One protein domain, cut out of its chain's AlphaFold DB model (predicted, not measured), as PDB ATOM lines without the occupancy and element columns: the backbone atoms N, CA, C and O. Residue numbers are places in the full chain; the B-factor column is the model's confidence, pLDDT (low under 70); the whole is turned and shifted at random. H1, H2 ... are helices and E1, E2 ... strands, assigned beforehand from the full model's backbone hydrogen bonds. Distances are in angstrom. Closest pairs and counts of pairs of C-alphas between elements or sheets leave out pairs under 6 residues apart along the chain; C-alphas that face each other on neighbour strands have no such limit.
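This is residues 195 to 371 of the 740 residues of the protein "Fibronectin type III domain protein" of Eubacterium nodatum ATCC 33099 (UniProt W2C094). Look for a chain wound in stacked turns, a three-walled solenoid: E1, E4, E7, E10 and E13 line one wall, E2, E5, E8, E11, E14, E16 and E18 a second, and E3, E6, E9, E12 and E19 a third, while E15 and E17 bend and pass from the third wall on to the first. The short helix H1 caps the end of the stack at E17 and E18, and the longest axis runs along the stack from the turn of E1 to E3 to H1. The printed part has 177 residues, with 19 named strands, E1 to E19, followed by one named helix, and its class is mostly strand. Neighbour strands are parallel: the second wall is a sheet in the order E2, E5, E8, E11, E14, E16, E18, and the other twelve strands form one branched sheet. The whole is compact, with a radius of gyration of the C-alphas of 14.3 A and spans of 38 by 33 by 26 A.

Find C-alpha 198 at (5.261, 12.399, 29.178), where E1, residues 198 to 200, begins. E2, residues 203 to 208, spans 16.5 A, and E3 is residues 211 to 214. Next come E4, 220 to 225, E5, 228 to 233, 16.0 A long, and E6, 236 to 239. Then read E7, 243 to 248, E8, 251 to 255, and E9, 257 to 261. E10, 270 to 275, E11, 278 to 282, and E12, 285 to 288, follow. After E13, 295 to 299, and E14, 304 to 308, find C-alpha 312 at (20.532, 5.778, 12.125), the start of E15, residues 312 to 321, which spans 18.4 A and bends by 98 degrees at residue 316. E16 is residues 330 to 334; E17, 338 to 345, spans 18.0 A and bends by 83 degrees at residue 341. E18, 350 to 353, and E19, 356 to 359, lead to H1, 363 to 368, ending at C-alpha 368 (9.724, -3.610, -0.530).

Begin with the branched sheet, twisted, where E15 has three neighbours. E12 and E13 lie on one side of E15 and E17 on the other side. E15 pairs with E12 over residues 312 to 314, N 287 and O 312 being 2.8 A apart, and with E13 over residues 317 to 321, N 296 and O 317 at 2.8 A. Beside E17, N 318 and O 342 are 2.8 A apart. At the edge strands, look at N 200 of E1 and O 223 of E4, 2.9 A, N 212 of E3 and O 236 of E6, 2.8 A, and N 339 of E17 and O 357 of E19, 2.8 A. In the sheet of seven, whose edge strands are E2 and E18, N 205 and O 229 join E2 to E5 within hydrogen-bond range at 2.9 A. The two sheets form a sandwich, two sheets face to face, the facing parts 8.7 A centre to centre. H1 is on the sheet of seven at a height over the sheet of 5.3 A, over none of its strands; the closest C-alphas of H1 and E18, Tyr 368 and Thr 352, are 5.3 A apart. H1 only grazes the branched sheet. In H1, 0 of 2 O i to N i+4 pairs are within hydrogen-bond range, but 3 of 3 O i to N i+3 pairs are.

The two C-alphas farthest apart, those of Tyr 195 and Glu 371, are 42.4 A apart. The printed part has no cut. No link is long; E9 to E10, E12 to E13 and E15 to E16 are short, and the others tight. The mean pLDDT of the printed part is 97.3, and no printed residue is under 70.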
ATOM      1  N   TYR A 195       8.074   4.602  34.806       95.12
ATOM      2  CA  TYR A 195       7.003   4.350  33.848       95.12
ATOM      3  C   TYR A 195       7.021   5.460  32.790       95.12
ATOM      4  O   TYR A 195       8.040   6.121  32.595       95.12
ATOM      5  N   ILE A 196       5.888   5.724  32.142       96.31
ATOM      6  CA  ILE A 196       5.745   6.868  31.241       96.31
ATOM      7  C   ILE A 196       6.180   8.188  31.906       96.31
ATOM      8  O   ILE A 196       5.930   8.421  33.093       96.31
ATOM      9  N   ASN A 197       6.892   9.024  31.145       98.25
ATOM     10  CA  ASN A 197       7.403  10.324  31.590       98.25
ATOM     11  C   ASN A 197       6.499  11.456  31.095       98.25
ATOM     12  O   ASN A 197       6.164  12.360  31.858       98.25
ATOM     13  N   ILE A 198       6.098  11.389  29.825       98.62
ATOM     14  CA  ILE A 198       5.261  12.399  29.178       98.62
ATOM     15  C   ILE A 198       4.165  11.700  28.377       98.62
ATOM     16  O   ILE A 198       4.460  10.840  27.545       98.62
ATOM     17  N   ASN A 199       2.915  12.088  28.618       98.12
ATOM     18  CA  ASN A 199       1.758  11.661  27.842       98.12
ATOM     19  C   ASN A 199       1.002  12.887  27.304       98.12
ATOM     20  O   ASN A 199       0.354  13.605  28.069       98.12
ATOM     21  N   ILE A 200       1.087  13.133  25.998       98.62
ATOM     22  CA  ILE A 200       0.329  14.191  25.323       98.62
ATOM     23  C   ILE A 200      -0.911  13.550  24.717       98.62
ATOM     24  O   ILE A 200      -0.818  12.844  23.723       98.62
ATOM     25  N   ARG A 201      -2.070  13.771  25.324       97.44
ATOM     26  CA  ARG A 201      -3.348  13.205  24.893       97.44
ATOM     27  C   ARG A 201      -4.137  14.095  23.950       97.44
ATOM     28  O   ARG A 201      -5.020  13.601  23.275       97.44
ATOM     29  N   ASP A 202      -3.861  15.392  23.948       96.81
ATOM     30  CA  ASP A 202      -4.470  16.373  23.051       96.81
ATOM     31  C   ASP A 202      -3.541  17.595  22.965       96.81
ATOM     32  O   ASP A 202      -2.711  17.824  23.856       96.81
ATOM     33  N   GLY A 203      -3.714  18.390  21.916       96.75
ATOM     34  CA  GLY A 203      -3.032  19.659  21.723       96.75
ATOM     35  C   GLY A 203      -1.619  19.568  21.162       96.75
ATOM     36  O   GLY A 203      -1.114  18.501  20.807       96.75
ATOM     37  N   ALA A 204      -0.997  20.741  21.049       98.00
ATOM     38  CA  ALA A 204       0.330  20.892  20.466       98.00
ATOM     39  C   ALA A 204       1.418  20.832  21.545       98.00
ATOM     40  O   ALA A 204       1.302  21.500  22.580       98.00
ATOM     41  N   ALA A 205       2.492  20.084  21.290       98.69
ATOM     42  CA  ALA A 205       3.642  20.019  22.186       98.69
ATOM     43  C   ALA A 205       4.977  20.197  21.448       98.69
ATOM     44  O   ALA A 205       5.290  19.474  20.509       98.69
ATOM     45  N   GLU A 206       5.809  21.111  21.938       98.81
ATOM     46  CA  GLU A 206       7.202  21.267  21.516       98.81
ATOM     47  C   GLU A 206       8.105  20.903  22.695       98.81
ATOM     48  O   GLU A 206       8.124  21.594  23.717       98.81
ATOM     49  N   ILE A 207       8.849  19.803  22.583       98.88
ATOM     50  CA  ILE A 207       9.680  19.278  23.672       98.88
ATOM     51  C   ILE A 207      11.116  19.184  23.181       98.88
ATOM     52  O   ILE A 207      11.404  18.529  22.181       98.88
ATOM     53  N   SER A 208      12.026  19.857  23.878       98.44
ATOM     54  CA  SER A 208      13.414  19.980  23.455       98.44
ATOM     55  C   SER A 208      14.403  19.842  24.606       98.44
ATOM     56  O   SER A 208      14.150  20.335  25.703       98.44
ATOM     57  N   ASN A 209      15.566  19.246  24.329       97.12
ATOM     58  CA  ASN A 209      16.725  19.195  25.236       97.12
ATOM     59  C   ASN A 209      16.441  18.581  26.623       97.12
ATOM     60  O   ASN A 209      16.950  19.057  27.640       97.12
ATOM     61  N   VAL A 210      15.630  17.525  26.675       98.31
ATOM     62  CA  VAL A 210      15.334  16.796  27.918       98.31
ATOM     63  C   VAL A 210      15.702  15.325  27.800       98.31
ATOM     64  O   VAL A 210      15.710  14.755  26.707       98.31
ATOM     65  N   ASN A 211      15.992  14.718  28.949       98.38
ATOM     66  CA  ASN A 211      16.265  13.293  29.071       98.38
ATOM     67  C   ASN A 211      15.064  12.607  29.722       98.38
ATOM     68  O   ASN A 211      14.627  13.028  30.795       98.38
ATOM     69  N   LEU A 212      14.564  11.545  29.097       98.62
ATOM     70  CA  LEU A 212      13.503  10.693  29.628       98.62
ATOM     71  C   LEU A 212      14.048   9.285  29.864       98.62
ATOM     72  O   LEU A 212      14.981   8.840  29.188       98.62
ATOM     73  N   SER A 213      13.447   8.558  30.800       97.06
ATOM     74  CA  SER A 213      13.854   7.181  31.066       97.06
ATOM     75  C   SER A 213      12.695   6.290  31.462       97.06
ATOM     76  O   SER A 213      11.847   6.701  32.246       97.06
ATOM     77  N   VAL A 214      12.713   5.043  31.008       95.88
ATOM     78  CA  VAL A 214      11.793   3.997  31.469       95.88
ATOM     79  C   VAL A 214      12.609   2.804  31.910       95.88
ATOM     80  O   VAL A 214      13.464   2.334  31.172       95.88
ATOM     81  N   THR A 215      12.339   2.281  33.100       96.50
ATOM     82  CA  THR A 215      13.058   1.106  33.616       96.50
ATOM     83  C   THR A 215      12.186  -0.139  33.679       96.50
ATOM     84  O   THR A 215      12.707  -1.246  33.763       96.50
ATOM     85  N   GLU A 216      10.867   0.031  33.646       95.62
ATOM     86  CA  GLU A 216       9.897  -1.052  33.782       95.62
ATOM     87  C   GLU A 216       9.335  -1.451  32.417       95.62
ATOM     88  O   GLU A 216       9.159  -0.614  31.532       95.62
ATOM     89  N   LYS A 217       9.043  -2.743  32.258       95.31
ATOM     90  CA  LYS A 217       8.394  -3.281  31.055       95.31
ATOM     91  C   LYS A 217       6.995  -2.678  30.874       95.31
ATOM     92  O   LYS A 217       6.466  -2.094  31.817       95.31
ATOM     93  N   PHE A 218       6.379  -2.858  29.712       92.88
ATOM     94  CA  PHE A 218       5.047  -2.376  29.329       92.88
ATOM     95  C   PHE A 218       4.930  -0.864  29.081       92.88
ATOM     96  O   PHE A 218       3.994  -0.437  28.410       92.88
ATOM     97  N   TRP A 219       5.855  -0.027  29.545       95.75
ATOM     98  CA  TRP A 219       5.714   1.430  29.430       95.75
ATOM     99  C   TRP A 219       6.517   2.020  28.273       95.75
ATOM    100  O   TRP A 219       7.634   1.592  28.003       95.75
ATOM    101  N   MET A 220       5.967   3.062  27.648       97.38
ATOM    102  CA  MET A 220       6.690   3.951  26.734       97.38
ATOM    103  C   MET A 220       7.122   5.200  27.499       97.38
ATOM    104  O   MET A 220       6.339   5.719  28.297       97.38
ATOM    105  N   ALA A 221       8.337   5.704  27.280       98.25
ATOM    106  CA  ALA A 221       8.809   6.902  27.978       98.25
ATOM    107  C   ALA A 221       8.017   8.141  27.559       98.25
ATOM    108  O   ALA A 221       7.684   8.982  28.398       98.25
ATOM    109  N   PHE A 222       7.683   8.207  26.275       98.75
ATOM    110  CA  PHE A 222       6.877   9.243  25.661       98.75
ATOM    111  C   PHE A 222       5.699   8.621  24.903       98.75
ATOM    112  O   PHE A 222       5.873   7.635  24.183       98.75
ATOM    113  N   LYS A 223       4.511   9.220  25.032       98.19
ATOM    114  CA  LYS A 223       3.327   8.838  24.258       98.19
ATOM    115  C   LYS A 223       2.568  10.067  23.762       98.19
ATOM    116  O   LYS A 223       2.373  11.011  24.526       98.19
ATOM    117  N   ALA A 224       2.129  10.024  22.506       98.62
ATOM    118  CA  ALA A 224       1.227  11.005  21.909       98.62
ATOM    119  C   ALA A 224      -0.077  10.312  21.495       98.62
ATOM    120  O   ALA A 224      -0.061   9.490  20.584       98.62
ATOM    121  N   GLU A 225      -1.188  10.599  22.170       97.75
ATOM    122  CA  GLU A 225      -2.490   9.999  21.864       97.75
ATOM    123  C   GLU A 225      -3.243  10.774  20.767       97.75
ATOM    124  O   GLU A 225      -2.756  11.754  20.200       97.75
ATOM    125  N   LYS A 226      -4.447  10.308  20.436       94.38
ATOM    126  CA  LYS A 226      -5.314  10.901  19.415       94.38
ATOM    127  C   LYS A 226      -5.492  12.411  19.622       94.38
ATOM    128  O   LYS A 226      -5.843  12.828  20.711       94.38
ATOM    129  N   CYS A 227      -5.338  13.197  18.554       94.19
ATOM    130  CA  CYS A 227      -5.371  14.676  18.538       94.19
ATOM    131  C   CYS A 227      -4.094  15.384  19.020       94.19
ATOM    132  O   CYS A 227      -4.016  16.602  18.877       94.19
ATOM    133  N   ALA A 228      -3.092  14.665  19.530       98.31
ATOM    134  CA  ALA A 228      -1.797  15.265  19.830       98.31
ATOM    135  C   ALA A 228      -1.009  15.573  18.547       98.31
ATOM    136  O   ALA A 228      -0.972  14.759  17.620       98.31
ATOM    137  N   ASP A 229      -0.341  16.724  18.527       98.50
ATOM    138  CA  ASP A 229       0.614  17.117  17.488       98.50
ATOM    139  C   ASP A 229       1.924  17.543  18.154       98.50
ATOM    140  O   ASP A 229       1.975  18.542  18.876       98.50
ATOM    141  N   VAL A 230       2.964  16.720  18.019       98.88
ATOM    142  CA  VAL A 230       4.162  16.822  18.853       98.88
ATOM    143  C   VAL A 230       5.430  16.897  18.022       98.88
ATOM    144  O   VAL A 230       5.678  16.049  17.171       98.88
ATOM    145  N   THR A 231       6.306  17.838  18.362       98.88
ATOM    146  CA  THR A 231       7.683  17.885  17.868       98.88
ATOM    147  C   THR A 231       8.660  17.630  19.013       98.88
ATOM    148  O   THR A 231       8.678  18.360  20.010       98.88
ATOM    149  N   LEU A 232       9.512  16.613  18.858       98.94
ATOM    150  CA  LEU A 232      10.632  16.320  19.749       98.94
ATOM    151  C   LEU A 232      11.943  16.752  19.080       98.94
ATOM    152  O   LEU A 232      12.300  16.242  18.017       98.94
ATOM    153  N   ASN A 233      12.680  17.670  19.708       98.69
ATOM    154  CA  ASN A 233      13.970  18.150  19.207       98.69
ATOM    155  C   ASN A 233      15.086  17.836  20.208       98.69
ATOM    156  O   ASN A 233      15.062  18.333  21.333       98.69
ATOM    157  N   LYS A 234      16.107  17.063  19.822       98.50
ATOM    158  CA  LYS A 234      17.248  16.760  20.717       98.50
ATOM    159  C   LYS A 234      16.828  16.150  22.055       98.50
ATOM    160  O   LYS A 234      17.413  16.427  23.103       98.50
ATOM    161  N   VAL A 235      15.767  15.349  22.032       98.81
ATOM    162  CA  VAL A 235      15.307  14.593  23.195       98.81
ATOM    163  C   VAL A 235      16.107  13.303  23.267       98.81
ATOM    164  O   VAL A 235      16.278  12.618  22.254       98.81
ATOM    165  N   LYS A 236      16.572  12.956  24.469       98.75
ATOM    166  CA  LYS A 236      17.213  11.664  24.716       98.75
ATOM    167  C   LYS A 236      16.291  10.770  25.516       98.75
ATOM    168  O   LYS A 236      15.737  11.199  26.527       98.75
ATOM    169  N   ILE A 237      16.143   9.523  25.092       98.81
ATOM    170  CA  ILE A 237      15.347   8.537  25.819       98.81
ATOM    171  C   ILE A 237      16.190   7.299  26.073       98.81
ATOM    172  O   ILE A 237      16.718   6.706  25.137       98.81
ATOM    173  N   ASN A 238      16.276   6.893  27.338       98.25
ATOM    174  CA  ASN A 238      16.887   5.630  27.734       98.25
ATOM    175  C   ASN A 238      15.825   4.696  28.328       98.25
ATOM    176  O   ASN A 238      15.375   4.881  29.463       98.25
ATOM    177  N   ALA A 239      15.400   3.712  27.544       98.19
ATOM    178  CA  ALA A 239      14.456   2.688  27.950       98.19
ATOM    179  C   ALA A 239      15.201   1.380  28.252       98.19
ATOM    180  O   ALA A 239      15.792   0.764  27.374       98.19
ATOM    181  N   VAL A 240      15.166   0.922  29.501       97.12
ATOM    182  CA  VAL A 240      15.777  -0.360  29.865       97.12
ATOM    183  C   VAL A 240      14.888  -1.492  29.357       97.12
ATOM    184  O   VAL A 240      15.242  -2.146  28.385       97.12
ATOM    185  N   LYS A 241      13.706  -1.671  29.962       95.69
ATOM    186  CA  LYS A 241      12.766  -2.763  29.640       95.69
ATOM    187  C   LYS A 241      11.584  -2.334  28.773       95.69
ATOM    188  O   LYS A 241      11.075  -3.127  27.990       95.69
ATOM    189  N   GLY A 242      11.118  -1.100  28.947       95.94
ATOM    190  CA  GLY A 242      10.037  -0.526  28.145       95.94
ATOM    191  C   GLY A 242      10.522  -0.001  26.794       95.94
ATOM    192  O   GLY A 242      11.586  -0.391  26.313       95.94
ATOM    193  N   GLY A 243       9.765   0.928  26.218       97.69
ATOM    194  CA  GLY A 243      10.087   1.576  24.948       97.69
ATOM    195  C   GLY A 243      10.305   3.069  25.054       97.69
ATOM    196  O   GLY A 243      10.082   3.694  26.096       97.69
ATOM    197  N   CYS A 244      10.746   3.655  23.945       98.69
ATOM    198  CA  CYS A 244      11.102   5.062  23.915       98.69
ATOM    199  C   CYS A 244       9.904   5.965  23.588       98.69
ATOM    200  O   CYS A 244       9.402   6.631  24.494       98.69
ATOM    201  N   ALA A 245       9.428   5.985  22.340       98.62
ATOM    202  CA  ALA A 245       8.342   6.870  21.908       98.62
ATOM    203  C   ALA A 245       7.259   6.129  21.111       98.62
ATOM    204  O   ALA A 245       7.589   5.348  20.224       98.62
ATOM    205  N   ASP A 246       5.987   6.406  21.410       98.69
ATOM    206  CA  ASP A 246       4.811   5.873  20.701       98.69
ATOM    207  C   ASP A 246       3.896   7.006  20.219       98.69
ATOM    208  O   ASP A 246       3.365   7.784  21.021       98.69
ATOM    209  N   ALA A 247       3.710   7.090  18.900       98.69
ATOM    210  CA  ALA A 247       2.645   7.867  18.278       98.69
ATOM    211  C   ALA A 247       1.361   7.020  18.262       98.69
ATOM    212  O   ALA A 247       1.113   6.257  17.331       98.69
ATOM    213  N   ALA A 248       0.547   7.156  19.306       98.00
ATOM    214  CA  ALA A 248      -0.650   6.364  19.574       98.00
ATOM    215  C   ALA A 248      -1.941   7.064  19.119       98.00
ATOM    216  O   ALA A 248      -2.782   7.452  19.929       98.00
ATOM    217  N   GLY A 249      -2.098   7.257  17.815       98.00
ATOM    218  CA  GLY A 249      -3.171   8.053  17.209       98.00
ATOM    219  C   GLY A 249      -2.838   9.542  17.078       98.00
ATOM    220  O   GLY A 249      -3.545  10.269  16.379       98.00
ATOM    221  N   GLY A 250      -1.766  10.001  17.730       98.44
ATOM    222  CA  GLY A 250      -1.209  11.344  17.576       98.44
ATOM    223  C   GLY A 250      -0.175  11.437  16.455       98.44
ATOM    224  O   GLY A 250       0.215  10.433  15.855       98.44
ATOM    225  N   LYS A 251       0.295  12.657  16.192       98.81
ATOM    226  CA  LYS A 251       1.415  12.942  15.290       98.81
ATOM    227  C   LYS A 251       2.664  13.271  16.094       98.81
ATOM    228  O   LYS A 251       2.599  14.047  17.046       98.81
ATOM    229  N   VAL A 252       3.790  12.679  15.713       98.88
ATOM    230  CA  VAL A 252       5.086  12.898  16.361       98.88
ATOM    231  C   VAL A 252       6.153  13.127  15.302       98.88
ATOM    232  O   VAL A 252       6.397  12.257  14.473       98.88
ATOM    233  N   GLU A 253       6.828  14.267  15.353       98.88
ATOM    234  CA  GLU A 253       8.007  14.563  14.543       98.88
ATOM    235  C   GLU A 253       9.270  14.528  15.401       98.88
ATOM    236  O   GLU A 253       9.333  15.150  16.461       98.88
ATOM    237  N   LEU A 254      10.288  13.806  14.933       98.88
ATOM    238  CA  LEU A 254      11.565  13.647  15.616       98.88
ATOM    239  C   LEU A 254      12.677  14.335  14.830       98.88
ATOM    240  O   LEU A 254      12.947  13.981  13.679       98.88
ATOM    241  N   ASN A 255      13.352  15.274  15.487       98.69
ATOM    242  CA  ASN A 255      14.498  15.991  14.948       98.69
ATOM    243  C   ASN A 255      15.698  15.808  15.880       98.69
ATOM    244  O   ASN A 255      15.662  16.232  17.039       98.69
ATOM    245  N   ASP A 256      16.767  15.196  15.372       98.56
ATOM    246  CA  ASP A 256      18.050  15.053  16.072       98.56
ATOM    247  C   ASP A 256      17.917  14.403  17.466       98.56
ATOM    248  O   ASP A 256      18.549  14.816  18.432       98.56
ATOM    249  N   CYS A 257      17.013  13.426  17.604       98.88
ATOM    250  CA  CYS A 257      16.777  12.722  18.869       98.88
ATOM    251  C   CYS A 257      17.717  11.518  19.042       98.88
ATOM    252  O   CYS A 257      18.178  10.932  18.065       98.88
ATOM    253  N   GLU A 258      17.954  11.106  20.290       98.88
ATOM    254  CA  GLU A 258      18.782   9.938  20.625       98.88
ATOM    255  C   GLU A 258      17.995   8.969  21.510       98.88
ATOM    256  O   GLU A 258      17.827   9.205  22.709       98.88
ATOM    257  N   PHE A 259      17.503   7.869  20.945       98.88
ATOM    258  CA  PHE A 259      16.748   6.867  21.697       98.88
ATOM    259  C   PHE A 259      17.552   5.583  21.827       98.88
ATOM    260  O   PHE A 259      18.144   5.097  20.867       98.88
ATOM    261  N   THR A 260      17.583   5.025  23.030       98.62
ATOM    262  CA  THR A 260      18.226   3.745  23.317       98.62
ATOM    263  C   THR A 260      17.252   2.858  24.073       98.62
ATOM    264  O   THR A 260      16.709   3.275  25.095       98.62
ATOM    265  N   GLN A 261      17.058   1.641  23.576       98.25
ATOM    266  CA  GLN A 261      16.336   0.563  24.230       98.25
ATOM    267  C   GLN A 261      17.305  -0.615  24.439       98.25
ATOM    268  O   GLN A 261      17.979  -1.000  23.488       98.25
ATOM    269  N   THR A 262      17.449  -1.144  25.664       96.44
ATOM    270  CA  THR A 262      18.594  -2.030  26.000       96.44
ATOM    271  C   THR A 262      18.279  -3.464  26.429       96.44
ATOM    272  O   THR A 262      19.151  -4.314  26.294       96.44
ATOM    273  N   GLU A 263      17.110  -3.748  27.004       96.31
ATOM    274  CA  GLU A 263      16.718  -5.087  27.474       96.31
ATOM    275  C   GLU A 263      15.343  -5.434  26.903       96.31
ATOM    276  O   GLU A 263      14.329  -4.891  27.344       96.31
ATOM    277  N   MET A 264      15.287  -6.326  25.913       94.50
ATOM    278  CA  MET A 264      14.014  -6.857  25.426       94.50
ATOM    279  C   MET A 264      13.225  -7.516  26.569       94.50
ATOM    280  O   MET A 264      13.659  -8.516  27.142       94.50
ATOM    281  N   ALA A 265      12.043  -6.981  26.873       95.06
ATOM    282  CA  ALA A 265      11.168  -7.482  27.931       95.06
ATOM    283  C   ALA A 265       9.745  -7.786  27.443       95.06
ATOM    284  O   ALA A 265       9.119  -8.719  27.951       95.06
ATOM    285  N   ASP A 266       9.231  -7.017  26.483       94.69
ATOM    286  CA  ASP A 266       7.943  -7.235  25.821       94.69
ATOM    287  C   ASP A 266       7.880  -6.492  24.474       94.69
ATOM    288  O   ASP A 266       8.881  -5.978  23.984       94.69
ATOM    289  N   TRP A 267       6.707  -6.455  23.837       92.19
ATOM    290  CA  TRP A 267       6.540  -5.822  22.526       92.19
ATOM    291  C   TRP A 267       6.762  -4.300  22.550       92.19
ATOM    292  O   TRP A 267       7.018  -3.720  21.498       92.19
ATOM    293  N   ASN A 268       6.712  -3.655  23.723       94.88
ATOM    294  CA  ASN A 268       7.017  -2.234  23.853       94.88
ATOM    295  C   ASN A 268       8.523  -1.971  23.900       94.88
ATOM    296  O   ASN A 268       8.906  -0.811  23.889       94.88
ATOM    297  N   SER A 269       9.392  -2.988  23.912       96.12
ATOM    298  CA  SER A 269      10.851  -2.840  23.824       96.12
ATOM    299  C   SER A 269      11.301  -2.381  22.424       96.12
ATOM    300  O   SER A 269      11.956  -3.101  21.669       96.12
ATOM    301  N   THR A 270      10.925  -1.152  22.069       98.19
ATOM    302  CA  THR A 270      11.196  -0.516  20.783       98.19
ATOM    303  C   THR A 270      11.640   0.934  20.943       98.19
ATOM    304  O   THR A 270      11.260   1.626  21.894       98.19
ATOM    305  N   THR A 271      12.450   1.413  19.998       98.62
ATOM    306  CA  THR A 271      12.855   2.823  19.961       98.62
ATOM    307  C   THR A 271      11.783   3.733  19.368       98.62
ATOM    308  O   THR A 271      11.612   4.859  19.827       98.62
ATOM    309  N   LEU A 272      11.044   3.269  18.365       98.75
ATOM    310  CA  LEU A 272      10.107   4.082  17.602       98.75
ATOM    311  C   LEU A 272       8.836   3.276  17.379       98.75
ATOM    312  O   LEU A 272       8.892   2.240  16.723       98.75
ATOM    313  N   ALA A 273       7.704   3.755  17.883       98.69
ATOM    314  CA  ALA A 273       6.427   3.086  17.708       98.69
ATOM    315  C   ALA A 273       5.361   3.983  17.081       98.69
ATOM    316  O   ALA A 273       5.307   5.191  17.334       98.69
ATOM    317  N   ALA A 274       4.489   3.359  16.298       98.69
ATOM    318  CA  ALA A 274       3.206   3.925  15.913       98.69
ATOM    319  C   ALA A 274       2.096   2.916  16.215       98.69
ATOM    320  O   ALA A 274       2.256   1.707  16.024       98.69
ATOM    321  N   SER A 275       0.972   3.424  16.708       98.50
ATOM    322  CA  SER A 275      -0.184   2.622  17.087       98.50
ATOM    323  C   SER A 275      -1.477   3.424  16.952       98.50
ATOM    324  O   SER A 275      -1.453   4.654  16.935       98.50
ATOM    325  N   ASN A 276      -2.623   2.747  16.877       98.06
ATOM    326  CA  ASN A 276      -3.959   3.358  16.827       98.06
ATOM    327  C   ASN A 276      -4.098   4.460  15.754       98.06
ATOM    328  O   ASN A 276      -4.673   5.517  16.024       98.06
ATOM    329  N   GLY A 277      -3.501   4.246  14.576       98.12
ATOM    330  CA  GLY A 277      -3.531   5.202  13.464       98.12
ATOM    331  C   GLY A 277      -2.604   6.411  13.626       98.12
ATOM    332  O   GLY A 277      -2.701   7.372  12.864       98.12
ATOM    333  N   GLY A 278      -1.706   6.399  14.615       98.62
ATOM    334  CA  GLY A 278      -0.757   7.486  14.832       98.62
ATOM    335  C   GLY A 278       0.314   7.563  13.754       98.62
ATOM    336  O   GLY A 278       0.591   6.593  13.051       98.62
ATOM    337  N   VAL A 279       0.919   8.742  13.628       98.81
ATOM    338  CA  VAL A 279       1.932   9.029  12.612       98.81
ATOM    339  C   VAL A 279       3.214   9.485  13.287       98.81
ATOM    340  O   VAL A 279       3.257  10.558  13.885       98.81
ATOM    341  N   LEU A 280       4.276   8.702  13.143       98.88
ATOM    342  CA  LEU A 280       5.610   9.065  13.602       98.88
ATOM    343  C   LEU A 280       6.493   9.404  12.399       98.88
ATOM    344  O   LEU A 280       6.605   8.627  11.458       98.88
ATOM    345  N   THR A 281       7.132  10.567  12.416       98.88
ATOM    346  CA  THR A 281       8.050  11.013  11.365       98.88
ATOM    347  C   THR A 281       9.443  11.204  11.938       98.88
ATOM    348  O   THR A 281       9.659  12.027  12.825       98.88
ATOM    349  N   VAL A 282      10.405  10.463  11.401       98.88
ATOM    350  CA  VAL A 282      11.824  10.551  11.729       98.88
ATOM    351  C   VAL A 282      12.513  11.411  10.677       98.88
ATOM    352  O   VAL A 282      12.696  10.972   9.539       98.88
ATOM    353  N   ASN A 283      12.898  12.636  11.032       98.75
ATOM    354  CA  ASN A 283      13.675  13.489  10.130       98.75
ATOM    355  C   ASN A 283      15.183  13.212  10.276       98.75
ATOM    356  O   ASN A 283      15.894  13.105   9.277       98.75
ATOM    357  N   SER A 284      15.670  13.064  11.511       98.56
ATOM    358  CA  SER A 284      17.056  12.709  11.836       98.56
ATOM    359  C   SER A 284      17.169  12.225  13.284       98.56
ATOM    360  O   SER A 284      16.295  12.505  14.103       98.56
ATOM    361  N   GLY A 285      18.266  11.545  13.616       98.69
ATOM    362  CA  GLY A 285      18.547  11.078  14.972       98.69
ATOM    363  C   GLY A 285      19.264   9.734  14.988       98.69
ATOM    364  O   GLY A 285      19.639   9.204  13.940       98.69
ATOM    365  N   VAL A 286      19.444   9.187  16.186       98.81
ATOM    366  CA  VAL A 286      20.076   7.886  16.421       98.81
ATOM    367  C   VAL A 286      19.174   7.046  17.318       98.81
ATOM    368  O   VAL A 286      18.819   7.459  18.422       98.81
ATOM    369  N   TYR A 287      18.821   5.852  16.856       98.81
ATOM    370  CA  TYR A 287      17.811   4.994  17.465       98.81
ATOM    371  C   TYR A 287      18.369   3.579  17.611       98.81
ATOM    372  O   TYR A 287      18.513   2.840  16.639       98.81
ATOM    373  N   LYS A 288      18.729   3.210  18.838       98.62
ATOM    374  CA  LYS A 288      19.407   1.949  19.151       98.62
ATOM    375  C   LYS A 288      18.493   1.041  19.960       98.62
ATOM    376  O   LYS A 288      18.359   1.241  21.162       98.62
ATOM    377  N   GLY A 289      17.848   0.082  19.310       97.94
ATOM    378  CA  GLY A 289      17.158  -1.015  19.981       97.94
ATOM    379  C   GLY A 289      18.136  -2.091  20.447       97.94
ATOM    380  O   GLY A 289      19.277  -2.148  19.983       97.94
ATOM    381  N   ASP A 290      17.680  -2.967  21.341       96.44
ATOM    382  CA  ASP A 290      18.477  -4.094  21.820       96.44
ATOM    383  C   ASP A 290      18.938  -4.954  20.625       96.44
ATOM    384  O   ASP A 290      18.134  -5.491  19.857       96.44
ATOM    385  N   ALA A 291      20.255  -5.076  20.457       92.12
ATOM    386  CA  ALA A 291      20.862  -5.792  19.341       92.12
ATOM    387  C   ALA A 291      20.562  -7.303  19.359       92.12
ATOM    388  O   ALA A 291      20.611  -7.951  18.315       92.12
ATOM    389  N   ALA A 292      20.245  -7.879  20.525       92.62
ATOM    390  CA  ALA A 292      19.997  -9.310  20.676       92.62
ATOM    391  C   ALA A 292      18.535  -9.706  20.429       92.62
ATOM    392  O   ALA A 292      18.270 -10.861  20.060       92.62
ATOM    393  N   ALA A 293      17.587  -8.785  20.646       94.00
ATOM    394  CA  ALA A 293      16.154  -9.089  20.580       94.00
ATOM    395  C   ALA A 293      15.194  -7.898  20.377       94.00
ATOM    396  O   ALA A 293      14.025  -8.149  20.099       94.00
ATOM    397  N   GLY A 294      15.647  -6.648  20.490       92.25
ATOM    398  CA  GLY A 294      14.784  -5.464  20.447       92.25
ATOM    399  C   GLY A 294      14.404  -4.996  19.043       92.25
ATOM    400  O   GLY A 294      14.893  -5.503  18.025       92.25
ATOM    401  N   TYR A 295      13.538  -3.982  19.015       97.69
ATOM    402  CA  TYR A 295      12.966  -3.423  17.791       97.69
ATOM    403  C   TYR A 295      13.399  -1.968  17.552       97.69
ATOM    404  O   TYR A 295      13.393  -1.142  18.467       97.69
ATOM    405  N   GLY A 296      13.719  -1.632  16.302       98.12
ATOM    406  CA  GLY A 296      14.000  -0.264  15.863       98.12
ATOM    407  C   GLY A 296      12.710   0.541  15.719       98.12
ATOM    408  O   GLY A 296      12.234   1.116  16.700       98.12
ATOM    409  N   ALA A 297      12.149   0.554  14.510       98.62
ATOM    410  CA  ALA A 297      10.829   1.088  14.194       98.62
ATOM    411  C   ALA A 297       9.787  -0.026  14.132       98.62
ATOM    412  O   ALA A 297       9.955  -0.989  13.387       98.62
ATOM    413  N   TYR A 298       8.718   0.113  14.916       98.69
ATOM    414  CA  TYR A 298       7.702  -0.911  15.094       98.69
ATOM    415  C   TYR A 298       6.281  -0.335  15.038       98.69
ATOM    416  O   TYR A 298       5.896   0.498  15.854       98.69
ATOM    417  N   ILE A 299       5.467  -0.808  14.096       98.69
ATOM    418  CA  ILE A 299       4.026  -0.544  14.071       98.69
ATOM    419  C   ILE A 299       3.271  -1.685  14.744       98.69
ATOM    420  O   ILE A 299       3.340  -2.829  14.291       98.69
ATOM    421  N   PHE A 300       2.539  -1.364  15.812       98.25
ATOM    422  CA  PHE A 300       1.715  -2.338  16.528       98.25
ATOM    423  C   PHE A 300       0.480  -2.749  15.712       98.25
ATOM    424  O   PHE A 300       0.045  -2.057  14.794       98.25
ATOM    425  N   ASN A 301      -0.154  -3.854  16.107       97.38
ATOM    426  CA  ASN A 301      -1.325  -4.434  15.436       97.38
ATOM    427  C   ASN A 301      -2.607  -3.567  15.455       97.38
ATOM    428  O   ASN A 301      -3.659  -4.019  15.001       97.38
ATOM    429  N   SER A 302      -2.556  -2.354  16.007       97.75
ATOM    430  CA  SER A 302      -3.629  -1.362  15.911       97.75
ATOM    431  C   SER A 302      -3.447  -0.379  14.750       97.75
ATOM    432  O   SER A 302      -4.284   0.512  14.592       97.75
ATOM    433  N   GLY A 303      -2.392  -0.549  13.946       98.31
ATOM    434  CA  GLY A 303      -2.109   0.264  12.768       98.31
ATOM    435  C   GLY A 303      -1.482   1.616  13.091       98.31
ATOM    436  O   GLY A 303      -1.426   2.053  14.241       98.31
ATOM    437  N   GLY A 304      -1.011   2.300  12.058       98.50
ATOM    438  CA  GLY A 304      -0.301   3.569  12.145       98.50
ATOM    439  C   GLY A 304       0.667   3.737  10.981       98.50
ATOM    440  O   GLY A 304       0.822   2.846  10.146       98.50
ATOM    441  N   LYS A 305       1.346   4.880  10.944       98.81
ATOM    442  CA  LYS A 305       2.343   5.181   9.921       98.81
ATOM    443  C   LYS A 305       3.665   5.621  10.535       98.81
ATOM    444  O   LYS A 305       3.686   6.492  11.402       98.81
ATOM    445  N   ILE A 306       4.775   5.074  10.043       98.88
ATOM    446  CA  ILE A 306       6.121   5.575  10.347       98.88
ATOM    447  C   ILE A 306       6.779   6.067   9.056       98.88
ATOM    448  O   ILE A 306       7.033   5.287   8.143       98.88
ATOM    449  N   ASN A 307       7.081   7.364   8.985       98.88
ATOM    450  CA  ASN A 307       7.835   7.971   7.889       98.88
ATOM    451  C   ASN A 307       9.291   8.162   8.319       98.88
ATOM    452  O   ASN A 307       9.561   8.913   9.254       98.88
ATOM    453  N   ILE A 308      10.240   7.548   7.622       98.81
ATOM    454  CA  ILE A 308      11.668   7.642   7.924       98.81
ATOM    455  C   ILE A 308      12.359   8.379   6.783       98.81
ATOM    456  O   ILE A 308      12.510   7.858   5.677       98.81
ATOM    457  N   LYS A 309      12.750   9.628   7.039       98.56
ATOM    458  CA  LYS A 309      13.471  10.472   6.075       98.56
ATOM    459  C   LYS A 309      14.985  10.413   6.260       98.56
ATOM    460  O   LYS A 309      15.728  10.652   5.314       98.56
ATOM    461  N   GLY A 310      15.438  10.091   7.466       97.44
ATOM    462  CA  GLY A 310      16.848  10.018   7.821       97.44
ATOM    463  C   GLY A 310      17.059   9.444   9.219       97.44
ATOM    464  O   GLY A 310      16.120   8.984   9.863       97.44
ATOM    465  N   GLY A 311      18.303   9.503   9.693       98.12
ATOM    466  CA  GLY A 311      18.720   8.947  10.982       98.12
ATOM    467  C   GLY A 311      19.367   7.566  10.875       98.12
ATOM    468  O   GLY A 311      19.446   6.980   9.796       98.12
ATOM    469  N   GLU A 312      19.871   7.078  12.003       98.56
ATOM    470  CA  GLU A 312      20.532   5.778  12.125       98.56
ATOM    471  C   GLU A 312      19.721   4.883  13.063       98.56
ATOM    472  O   GLU A 312      19.546   5.219  14.235       98.56
ATOM    473  N   ILE A 313      19.209   3.763  12.552       98.75
ATOM    474  CA  ILE A 313      18.378   2.815  13.294       98.75
ATOM    475  C   ILE A 313      19.099   1.472  13.356       98.75
ATOM    476  O   ILE A 313      19.375   0.850  12.331       98.75
ATOM    477  N   THR A 314      19.392   1.005  14.565       98.44
ATOM    478  CA  THR A 314      20.084  -0.268  14.797       98.44
ATOM    479  C   THR A 314      19.306  -1.081  15.815       98.44
ATOM    480  O   THR A 314      18.997  -0.560  16.884       98.44
ATOM    481  N   ALA A 315      18.999  -2.335  15.517       98.06
ATOM    482  CA  ALA A 315      18.317  -3.260  16.422       98.06
ATOM    483  C   ALA A 315      18.445  -4.679  15.856       98.06
ATOM    484  O   ALA A 315      18.870  -4.842  14.716       98.06
ATOM    485  N   LYS A 316      18.002  -5.717  16.577       97.06
ATOM    486  CA  LYS A 316      17.854  -7.033  15.928       97.06
ATOM    487  C   LYS A 316      16.919  -6.955  14.720       97.06
ATOM    488  O   LYS A 316      17.234  -7.495  13.666       97.06
ATOM    489  N   THR A 317      15.773  -6.298  14.901       97.69
ATOM    490  CA  THR A 317      14.801  -6.037  13.832       97.69
ATOM    491  C   THR A 317      14.600  -4.533  13.733       97.69
ATOM    492  O   THR A 317      14.053  -3.912  14.644       97.69
ATOM    493  N   VAL A 318      15.089  -3.926  12.658       98.12
ATOM    494  CA  VAL A 318      15.090  -2.465  12.491       98.12
ATOM    495  C   VAL A 318      13.768  -1.929  11.985       98.12
ATOM    496  O   VAL A 318      13.393  -0.831  12.384       98.12
ATOM    497  N   LEU A 319      13.059  -2.694  11.157       98.44
ATOM    498  CA  LEU A 319      11.739  -2.350  10.642       98.44
ATOM    499  C   LEU A 319      10.789  -3.505  10.930       98.44
ATOM    500  O   LEU A 319      11.003  -4.616  10.446       98.44
ATOM    501  N   LYS A 320       9.752  -3.230  11.714       98.06
ATOM    502  CA  LYS A 320       8.716  -4.190  12.060       98.06
ATOM    503  C   LYS A 320       7.329  -3.590  11.875       98.06
ATOM    504  O   LYS A 320       7.066  -2.479  12.325       98.06
ATOM    505  N   ALA A 321       6.413  -4.344  11.283       98.38
ATOM    506  CA  ALA A 321       5.006  -3.969  11.247       98.38
ATOM    507  C   ALA A 321       4.131  -5.200  11.460       98.38
ATOM    508  O   ALA A 321       4.270  -6.196  10.750       98.38
ATOM    509  N   ASP A 322       3.233  -5.124  12.435       98.31
ATOM    510  CA  ASP A 322       2.213  -6.142  12.650       98.31
ATOM    511  C   ASP A 322       0.980  -5.859  11.791       98.31
ATOM    512  O   ASP A 322       0.604  -4.704  11.569       98.31
ATOM    513  N   LYS A 323       0.294  -6.929  11.371       97.88
ATOM    514  CA  LYS A 323      -0.966  -6.828  10.635       97.88
ATOM    515  C   LYS A 323      -1.992  -6.087  11.482       97.88
ATOM    516  O   LYS A 323      -2.330  -6.534  12.582       97.88
ATOM    517  N   SER A 324      -2.513  -4.990  10.944       97.88
ATOM    518  CA  SER A 324      -3.533  -4.227  11.649       97.88
ATOM    519  C   SER A 324      -4.822  -5.031  11.828       97.88
ATOM    520  O   SER A 324      -5.277  -5.757  10.940       97.88
ATOM    521  N   THR A 325      -5.410  -4.878  13.006       97.31
ATOM    522  CA  THR A 325      -6.714  -5.415  13.408       97.31
ATOM    523  C   THR A 325      -7.805  -4.338  13.402       97.31
ATOM    524  O   THR A 325      -8.953  -4.617  13.746       97.31
ATOM    525  N   THR A 326      -7.457  -3.109  13.009       96.25
ATOM    526  CA  THR A 326      -8.338  -1.935  12.949       96.25
ATOM    527  C   THR A 326      -8.498  -1.456  11.500       96.25
ATOM    528  O   THR A 326      -8.013  -2.086  10.561       96.25
ATOM    529  N   SER A 327      -9.208  -0.342  11.293       94.94
ATOM    530  CA  SER A 327      -9.293   0.316   9.982       94.94
ATOM    531  C   SER A 327      -8.003   1.028   9.572       94.94
ATOM    532  O   SER A 327      -7.821   1.311   8.389       94.94
ATOM    533  N   ASP A 328      -7.138   1.348  10.534       97.19
ATOM    534  CA  ASP A 328      -5.879   2.032  10.273       97.19
ATOM    535  C   ASP A 328      -4.854   1.003   9.806       97.19
ATOM    536  O   ASP A 328      -4.611   0.009  10.485       97.19
ATOM    537  N   LYS A 329      -4.255   1.206   8.634       96.94
ATOM    538  CA  LYS A 329      -3.233   0.296   8.106       96.94
ATOM    539  C   LYS A 329      -1.914   0.442   8.856       96.94
ATOM    540  O   LYS A 329      -1.643   1.493   9.427       96.94
ATOM    541  N   SER A 330      -1.090  -0.601   8.816       98.62
ATOM    542  CA  SER A 330       0.300  -0.542   9.267       98.62
ATOM    543  C   SER A 330       1.202  -0.201   8.081       98.62
ATOM    544  O   SER A 330       1.362  -1.030   7.187       98.62
ATOM    545  N   GLU A 331       1.770   1.005   8.065       98.56
ATOM    546  CA  GLU A 331       2.532   1.529   6.923       98.56
ATOM    547  C   GLU A 331       3.893   2.104   7.346       98.56
ATOM    548  O   GLU A 331       3.971   3.053   8.125       98.56
ATOM    549  N   ILE A 332       4.989   1.587   6.791       98.81
ATOM    550  CA  ILE A 332       6.325   2.176   6.938       98.81
ATOM    551  C   ILE A 332       6.784   2.721   5.586       98.81
ATOM    552  O   ILE A 332       6.778   2.021   4.577       98.81
ATOM    553  N   GLU A 333       7.240   3.971   5.567       98.69
ATOM    554  CA  GLU A 333       7.809   4.601   4.380       98.69
ATOM    555  C   GLU A 333       9.236   5.066   4.669       98.69
ATOM    556  O   GLU A 333       9.456   5.920   5.526       98.69
ATOM    557  N   VAL A 334      10.210   4.523   3.941       98.62
ATOM    558  CA  VAL A 334      11.625   4.883   4.067       98.62
ATOM    559  C   VAL A 334      12.052   5.678   2.843       98.62
ATOM    560  O   VAL A 334      11.942   5.198   1.724       98.62
ATOM    561  N   SER A 335      12.573   6.884   3.043       97.62
ATOM    562  CA  SER A 335      13.153   7.721   1.978       97.62
ATOM    563  C   SER A 335      14.647   7.995   2.169       97.62
ATOM    564  O   SER A 335      15.316   8.424   1.234       97.62
ATOM    565  N   GLY A 336      15.188   7.690   3.349       96.81
ATOM    566  CA  GLY A 336      16.604   7.813   3.670       96.81
ATOM    567  C   GLY A 336      16.911   7.265   5.063       96.81
ATOM    568  O   GLY A 336      16.015   6.818   5.777       96.81
ATOM    569  N   GLY A 337      18.186   7.313   5.452       97.62
ATOM    570  CA  GLY A 337      18.675   6.801   6.736       97.62
ATOM    571  C   GLY A 337      19.561   5.564   6.601       97.62
ATOM    572  O   GLY A 337      19.772   5.049   5.501       97.62
ATOM    573  N   LYS A 338      20.110   5.118   7.732       97.94
ATOM    574  CA  LYS A 338      20.927   3.906   7.848       97.94
ATOM    575  C   LYS A 338      20.233   2.904   8.757       97.94
ATOM    576  O   LYS A 338      19.772   3.277   9.834       97.94
ATOM    577  N   PHE A 339      20.214   1.647   8.345       98.25
ATOM    578  CA  PHE A 339      19.502   0.572   9.017       98.25
ATOM    579  C   PHE A 339      20.448  -0.609   9.213       98.25
ATOM    580  O   PHE A 339      21.011  -1.098   8.239       98.25
ATOM    581  N   ASP A 340      20.626  -1.067  10.450       97.31
ATOM    582  CA  ASP A 340      21.411  -2.269  10.765       97.31
ATOM    583  C   ASP A 340      20.565  -3.265  11.569       97.31
ATOM    584  O   ASP A 340      20.372  -3.088  12.777       97.31
ATOM    585  N   GLY A 341      20.017  -4.263  10.872       97.06
ATOM    586  CA  GLY A 341      19.183  -5.332  11.421       97.06
ATOM    587  C   GLY A 341      18.163  -5.883  10.423       97.06
ATOM    588  O   GLY A 341      18.066  -5.426   9.284       97.06
ATOM    589  N   ALA A 342      17.375  -6.859  10.873       97.38
ATOM    590  CA  ALA A 342      16.382  -7.554  10.057       97.38
ATOM    591  C   ALA A 342      15.117  -6.718   9.785       97.38
ATOM    592  O   ALA A 342      14.792  -5.781  10.523       97.38
ATOM    593  N   ILE A 343      14.372  -7.112   8.752       97.81
ATOM    594  CA  ILE A 343      13.054  -6.574   8.394       97.81
ATOM    595  C   ILE A 343      11.992  -7.652   8.666       97.81
ATOM    596  O   ILE A 343      12.153  -8.788   8.226       97.81
ATOM    597  N   ASP A 344      10.914  -7.298   9.371       97.19
ATOM    598  CA  ASP A 344       9.795  -8.191   9.713       97.19
ATOM    599  C   ASP A 344       8.444  -7.491   9.476       97.19
ATOM    600  O   ASP A 344       7.909  -6.807  10.352       97.19
ATOM    601  N   ILE A 345       7.900  -7.626   8.268       97.88
ATOM    602  CA  ILE A 345       6.626  -7.009   7.877       97.88
ATOM    603  C   ILE A 345       5.577  -8.108   7.734       97.88
ATOM    604  O   ILE A 345       5.689  -8.988   6.880       97.88
ATOM    605  N   ALA A 346       4.552  -8.065   8.582       97.25
ATOM    606  CA  ALA A 346       3.460  -9.024   8.547       97.25
ATOM    607  C   ALA A 346       2.573  -8.822   7.310       97.25
ATOM    608  O   ALA A 346       2.303  -7.693   6.896       97.25
ATOM    609  N   GLU A 347       2.038  -9.921   6.775       95.50
ATOM    610  CA  GLU A 347       1.110  -9.908   5.641       95.50
ATOM    611  C   GLU A 347      -0.087  -8.968   5.887       95.50
ATOM    612  O   GLU A 347      -0.779  -9.063   6.905       95.50
ATOM    613  N   GLY A 348      -0.358  -8.075   4.931       93.62
ATOM    614  CA  GLY A 348      -1.380  -7.029   5.054       93.62
ATOM    615  C   GLY A 348      -0.873  -5.714   5.658       93.62
ATOM    616  O   GLY A 348      -1.683  -4.820   5.897       93.62
ATOM    617  N   SER A 349       0.436  -5.604   5.896       97.88
ATOM    618  CA  SER A 349       1.135  -4.356   6.224       97.88
ATOM    619  C   SER A 349       2.000  -3.920   5.045       97.88
ATOM    620  O   SER A 349       2.473  -4.760   4.280       97.88
ATOM    621  N   ASP A 350       2.242  -2.618   4.933       97.31
ATOM    622  CA  ASP A 350       2.969  -2.030   3.815       97.31
ATOM    623  C   ASP A 350       4.331  -1.493   4.287       97.31
ATOM    624  O   ASP A 350       4.420  -0.715   5.238       97.31
ATOM    625  N   LEU A 351       5.407  -1.884   3.601       98.38
ATOM    626  CA  LEU A 351       6.712  -1.224   3.676       98.38
ATOM    627  C   LEU A 351       7.081  -0.745   2.272       98.38
ATOM    628  O   LEU A 351       7.067  -1.524   1.325       98.38
ATOM    629  N   THR A 352       7.409   0.538   2.140       98.19
ATOM    630  CA  THR A 352       7.883   1.137   0.885       98.19
ATOM    631  C   THR A 352       9.254   1.766   1.091       98.19
ATOM    632  O   THR A 352       9.399   2.705   1.877       98.19
ATOM    633  N   VAL A 353      10.258   1.287   0.357       98.25
ATOM    634  CA  VAL A 353      11.645   1.761   0.431       98.25
ATOM    635  C   VAL A 353      12.001   2.556  -0.826       98.25
ATOM    636  O   VAL A 353      12.112   2.020  -1.925       98.25
ATOM    637  N   LYS A 354      12.192   3.863  -0.643       96.94
ATOM    638  CA  LYS A 354      12.568   4.864  -1.655       96.94
ATOM    639  C   LYS A 354      14.020   5.336  -1.522       96.94
ATOM    640  O   LYS A 354      14.453   6.187  -2.291       96.94
ATOM    641  N   GLY A 355      14.768   4.831  -0.543       96.12
ATOM    642  CA  GLY A 355      16.166   5.193  -0.316       96.12
ATOM    643  C   GLY A 355      16.703   4.641   1.001       96.12
ATOM    644  O   GLY A 355      15.982   3.976   1.742       96.12
ATOM    645  N   GLY A 356      17.967   4.944   1.298       96.25
ATOM    646  CA  GLY A 356      18.650   4.534   2.527       96.25
ATOM    647  C   GLY A 356      19.703   3.445   2.319       96.25
ATOM    648  O   GLY A 356      19.850   2.890   1.229       96.25
ATOM    649  N   THR A 357      20.447   3.164   3.387       96.94
ATOM    650  CA  THR A 357      21.487   2.128   3.432       96.94
ATOM    651  C   THR A 357      21.097   1.059   4.439       96.94
ATOM    652  O   THR A 357      20.858   1.370   5.605       96.94
ATOM    653  N   PHE A 358      21.066  -0.195   4.006       97.38
ATOM    654  CA  PHE A 358      20.636  -1.334   4.804       97.38
ATOM    655  C   PHE A 358      21.779  -2.318   5.012       97.38
ATOM    656  O   PHE A 358      22.468  -2.715   4.077       97.38
ATOM    657  N   LYS A 359      21.943  -2.768   6.246       95.75
ATOM    658  CA  LYS A 359      22.872  -3.815   6.642       95.75
ATOM    659  C   LYS A 359      22.101  -4.864   7.430       95.75
ATOM    660  O   LYS A 359      21.216  -4.527   8.208       95.75
ATOM    661  N   ASN A 360      22.414  -6.139   7.200       94.25
ATOM    662  CA  ASN A 360      21.754  -7.274   7.858       94.25
ATOM    663  C   ASN A 360      20.223  -7.373   7.637       94.25
ATOM    664  O   ASN A 360      19.547  -8.078   8.380       94.25
ATOM    665  N   ALA A 361      19.682  -6.721   6.597       93.44
ATOM    666  CA  ALA A 361      18.256  -6.769   6.252       93.44
ATOM    667  C   ALA A 361      17.820  -8.087   5.579       93.44
ATOM    668  O   ALA A 361      16.641  -8.440   5.626       93.44
ATOM    669  N   GLY A 362      18.768  -8.821   4.984       88.50
ATOM    670  CA  GLY A 362      18.510 -10.042   4.217       88.50
ATOM    671  C   GLY A 362      17.755  -9.795   2.904       88.50
ATOM    672  O   GLY A 362      17.462  -8.658   2.539       88.50
ATOM    673  N   ASP A 363      17.408 -10.882   2.212       87.75
ATOM    674  CA  ASP A 363      16.780 -10.843   0.879       87.75
ATOM    675  C   ASP A 363      15.364 -10.240   0.884       87.75
ATOM    676  O   ASP A 363      14.843  -9.837  -0.156       87.75
ATOM    677  N   ALA A 364      14.735 -10.145   2.063       87.06
ATOM    678  CA  ALA A 364      13.400  -9.579   2.228       87.06
ATOM    679  C   ALA A 364      13.311  -8.118   1.757       87.06
ATOM    680  O   ALA A 364      12.249  -7.697   1.309       87.06
ATOM    681  N   LEU A 365      14.414  -7.357   1.810       93.94
ATOM    682  CA  LEU A 365      14.466  -5.955   1.377       93.94
ATOM    683  C   LEU A 365      13.961  -5.760  -0.064       93.94
ATOM    684  O   LEU A 365      13.246  -4.795  -0.336       93.94
ATOM    685  N   ASN A 366      14.271  -6.700  -0.961       91.75
ATOM    686  CA  ASN A 366      13.939  -6.607  -2.384       91.75
ATOM    687  C   ASN A 366      12.429  -6.607  -2.660       91.75
ATOM    688  O   ASN A 366      11.990  -6.035  -3.654       91.75
ATOM    689  N   ALA A 367      11.623  -7.184  -1.765       93.12
ATOM    690  CA  ALA A 367      10.166  -7.197  -1.894       93.12
ATOM    691  C   ALA A 367       9.512  -5.832  -1.603       93.12
ATOM    692  O   ALA A 367       8.331  -5.654  -1.893       93.12
ATOM    693  N   TYR A 368      10.259  -4.880  -1.032       96.12
ATOM    694  CA  TYR A 368       9.724  -3.610  -0.530       96.12
ATOM    695  C   TYR A 368      10.255  -2.373  -1.261       96.12
ATOM    696  O   TYR A 368       9.946  -1.242  -0.871       96.12
ATOM    697  N   LEU A 369      11.071  -2.551  -2.302       96.31
ATOM    698  CA  LEU A 369      11.579  -1.436  -3.096       96.31
ATOM    699  C   LEU A 369      10.428  -0.754  -3.843       96.31
ATOM    700  O   LEU A 369       9.592  -1.409  -4.464       96.31
ATOM    701  N   ALA A 370      10.385   0.576  -3.782       96.12
ATOM    702  CA  ALA A 370       9.439   1.347  -4.575       96.12
ATOM    703  C   ALA A 370       9.726   1.190  -6.080       96.12
ATOM    704  O   ALA A 370      10.850   0.889  -6.486       96.12
ATOM    705  N   GLU A 371       8.719   1.436  -6.918       94.50
ATOM    706  CA  GLU A 371       8.887   1.407  -8.373       94.50
ATOM    707  C   GLU A 371      10.032   2.335  -8.819       94.50
ATOM    708  O   GLU A 371      10.125   3.487  -8.390       94.50
TER     709      GLU A 371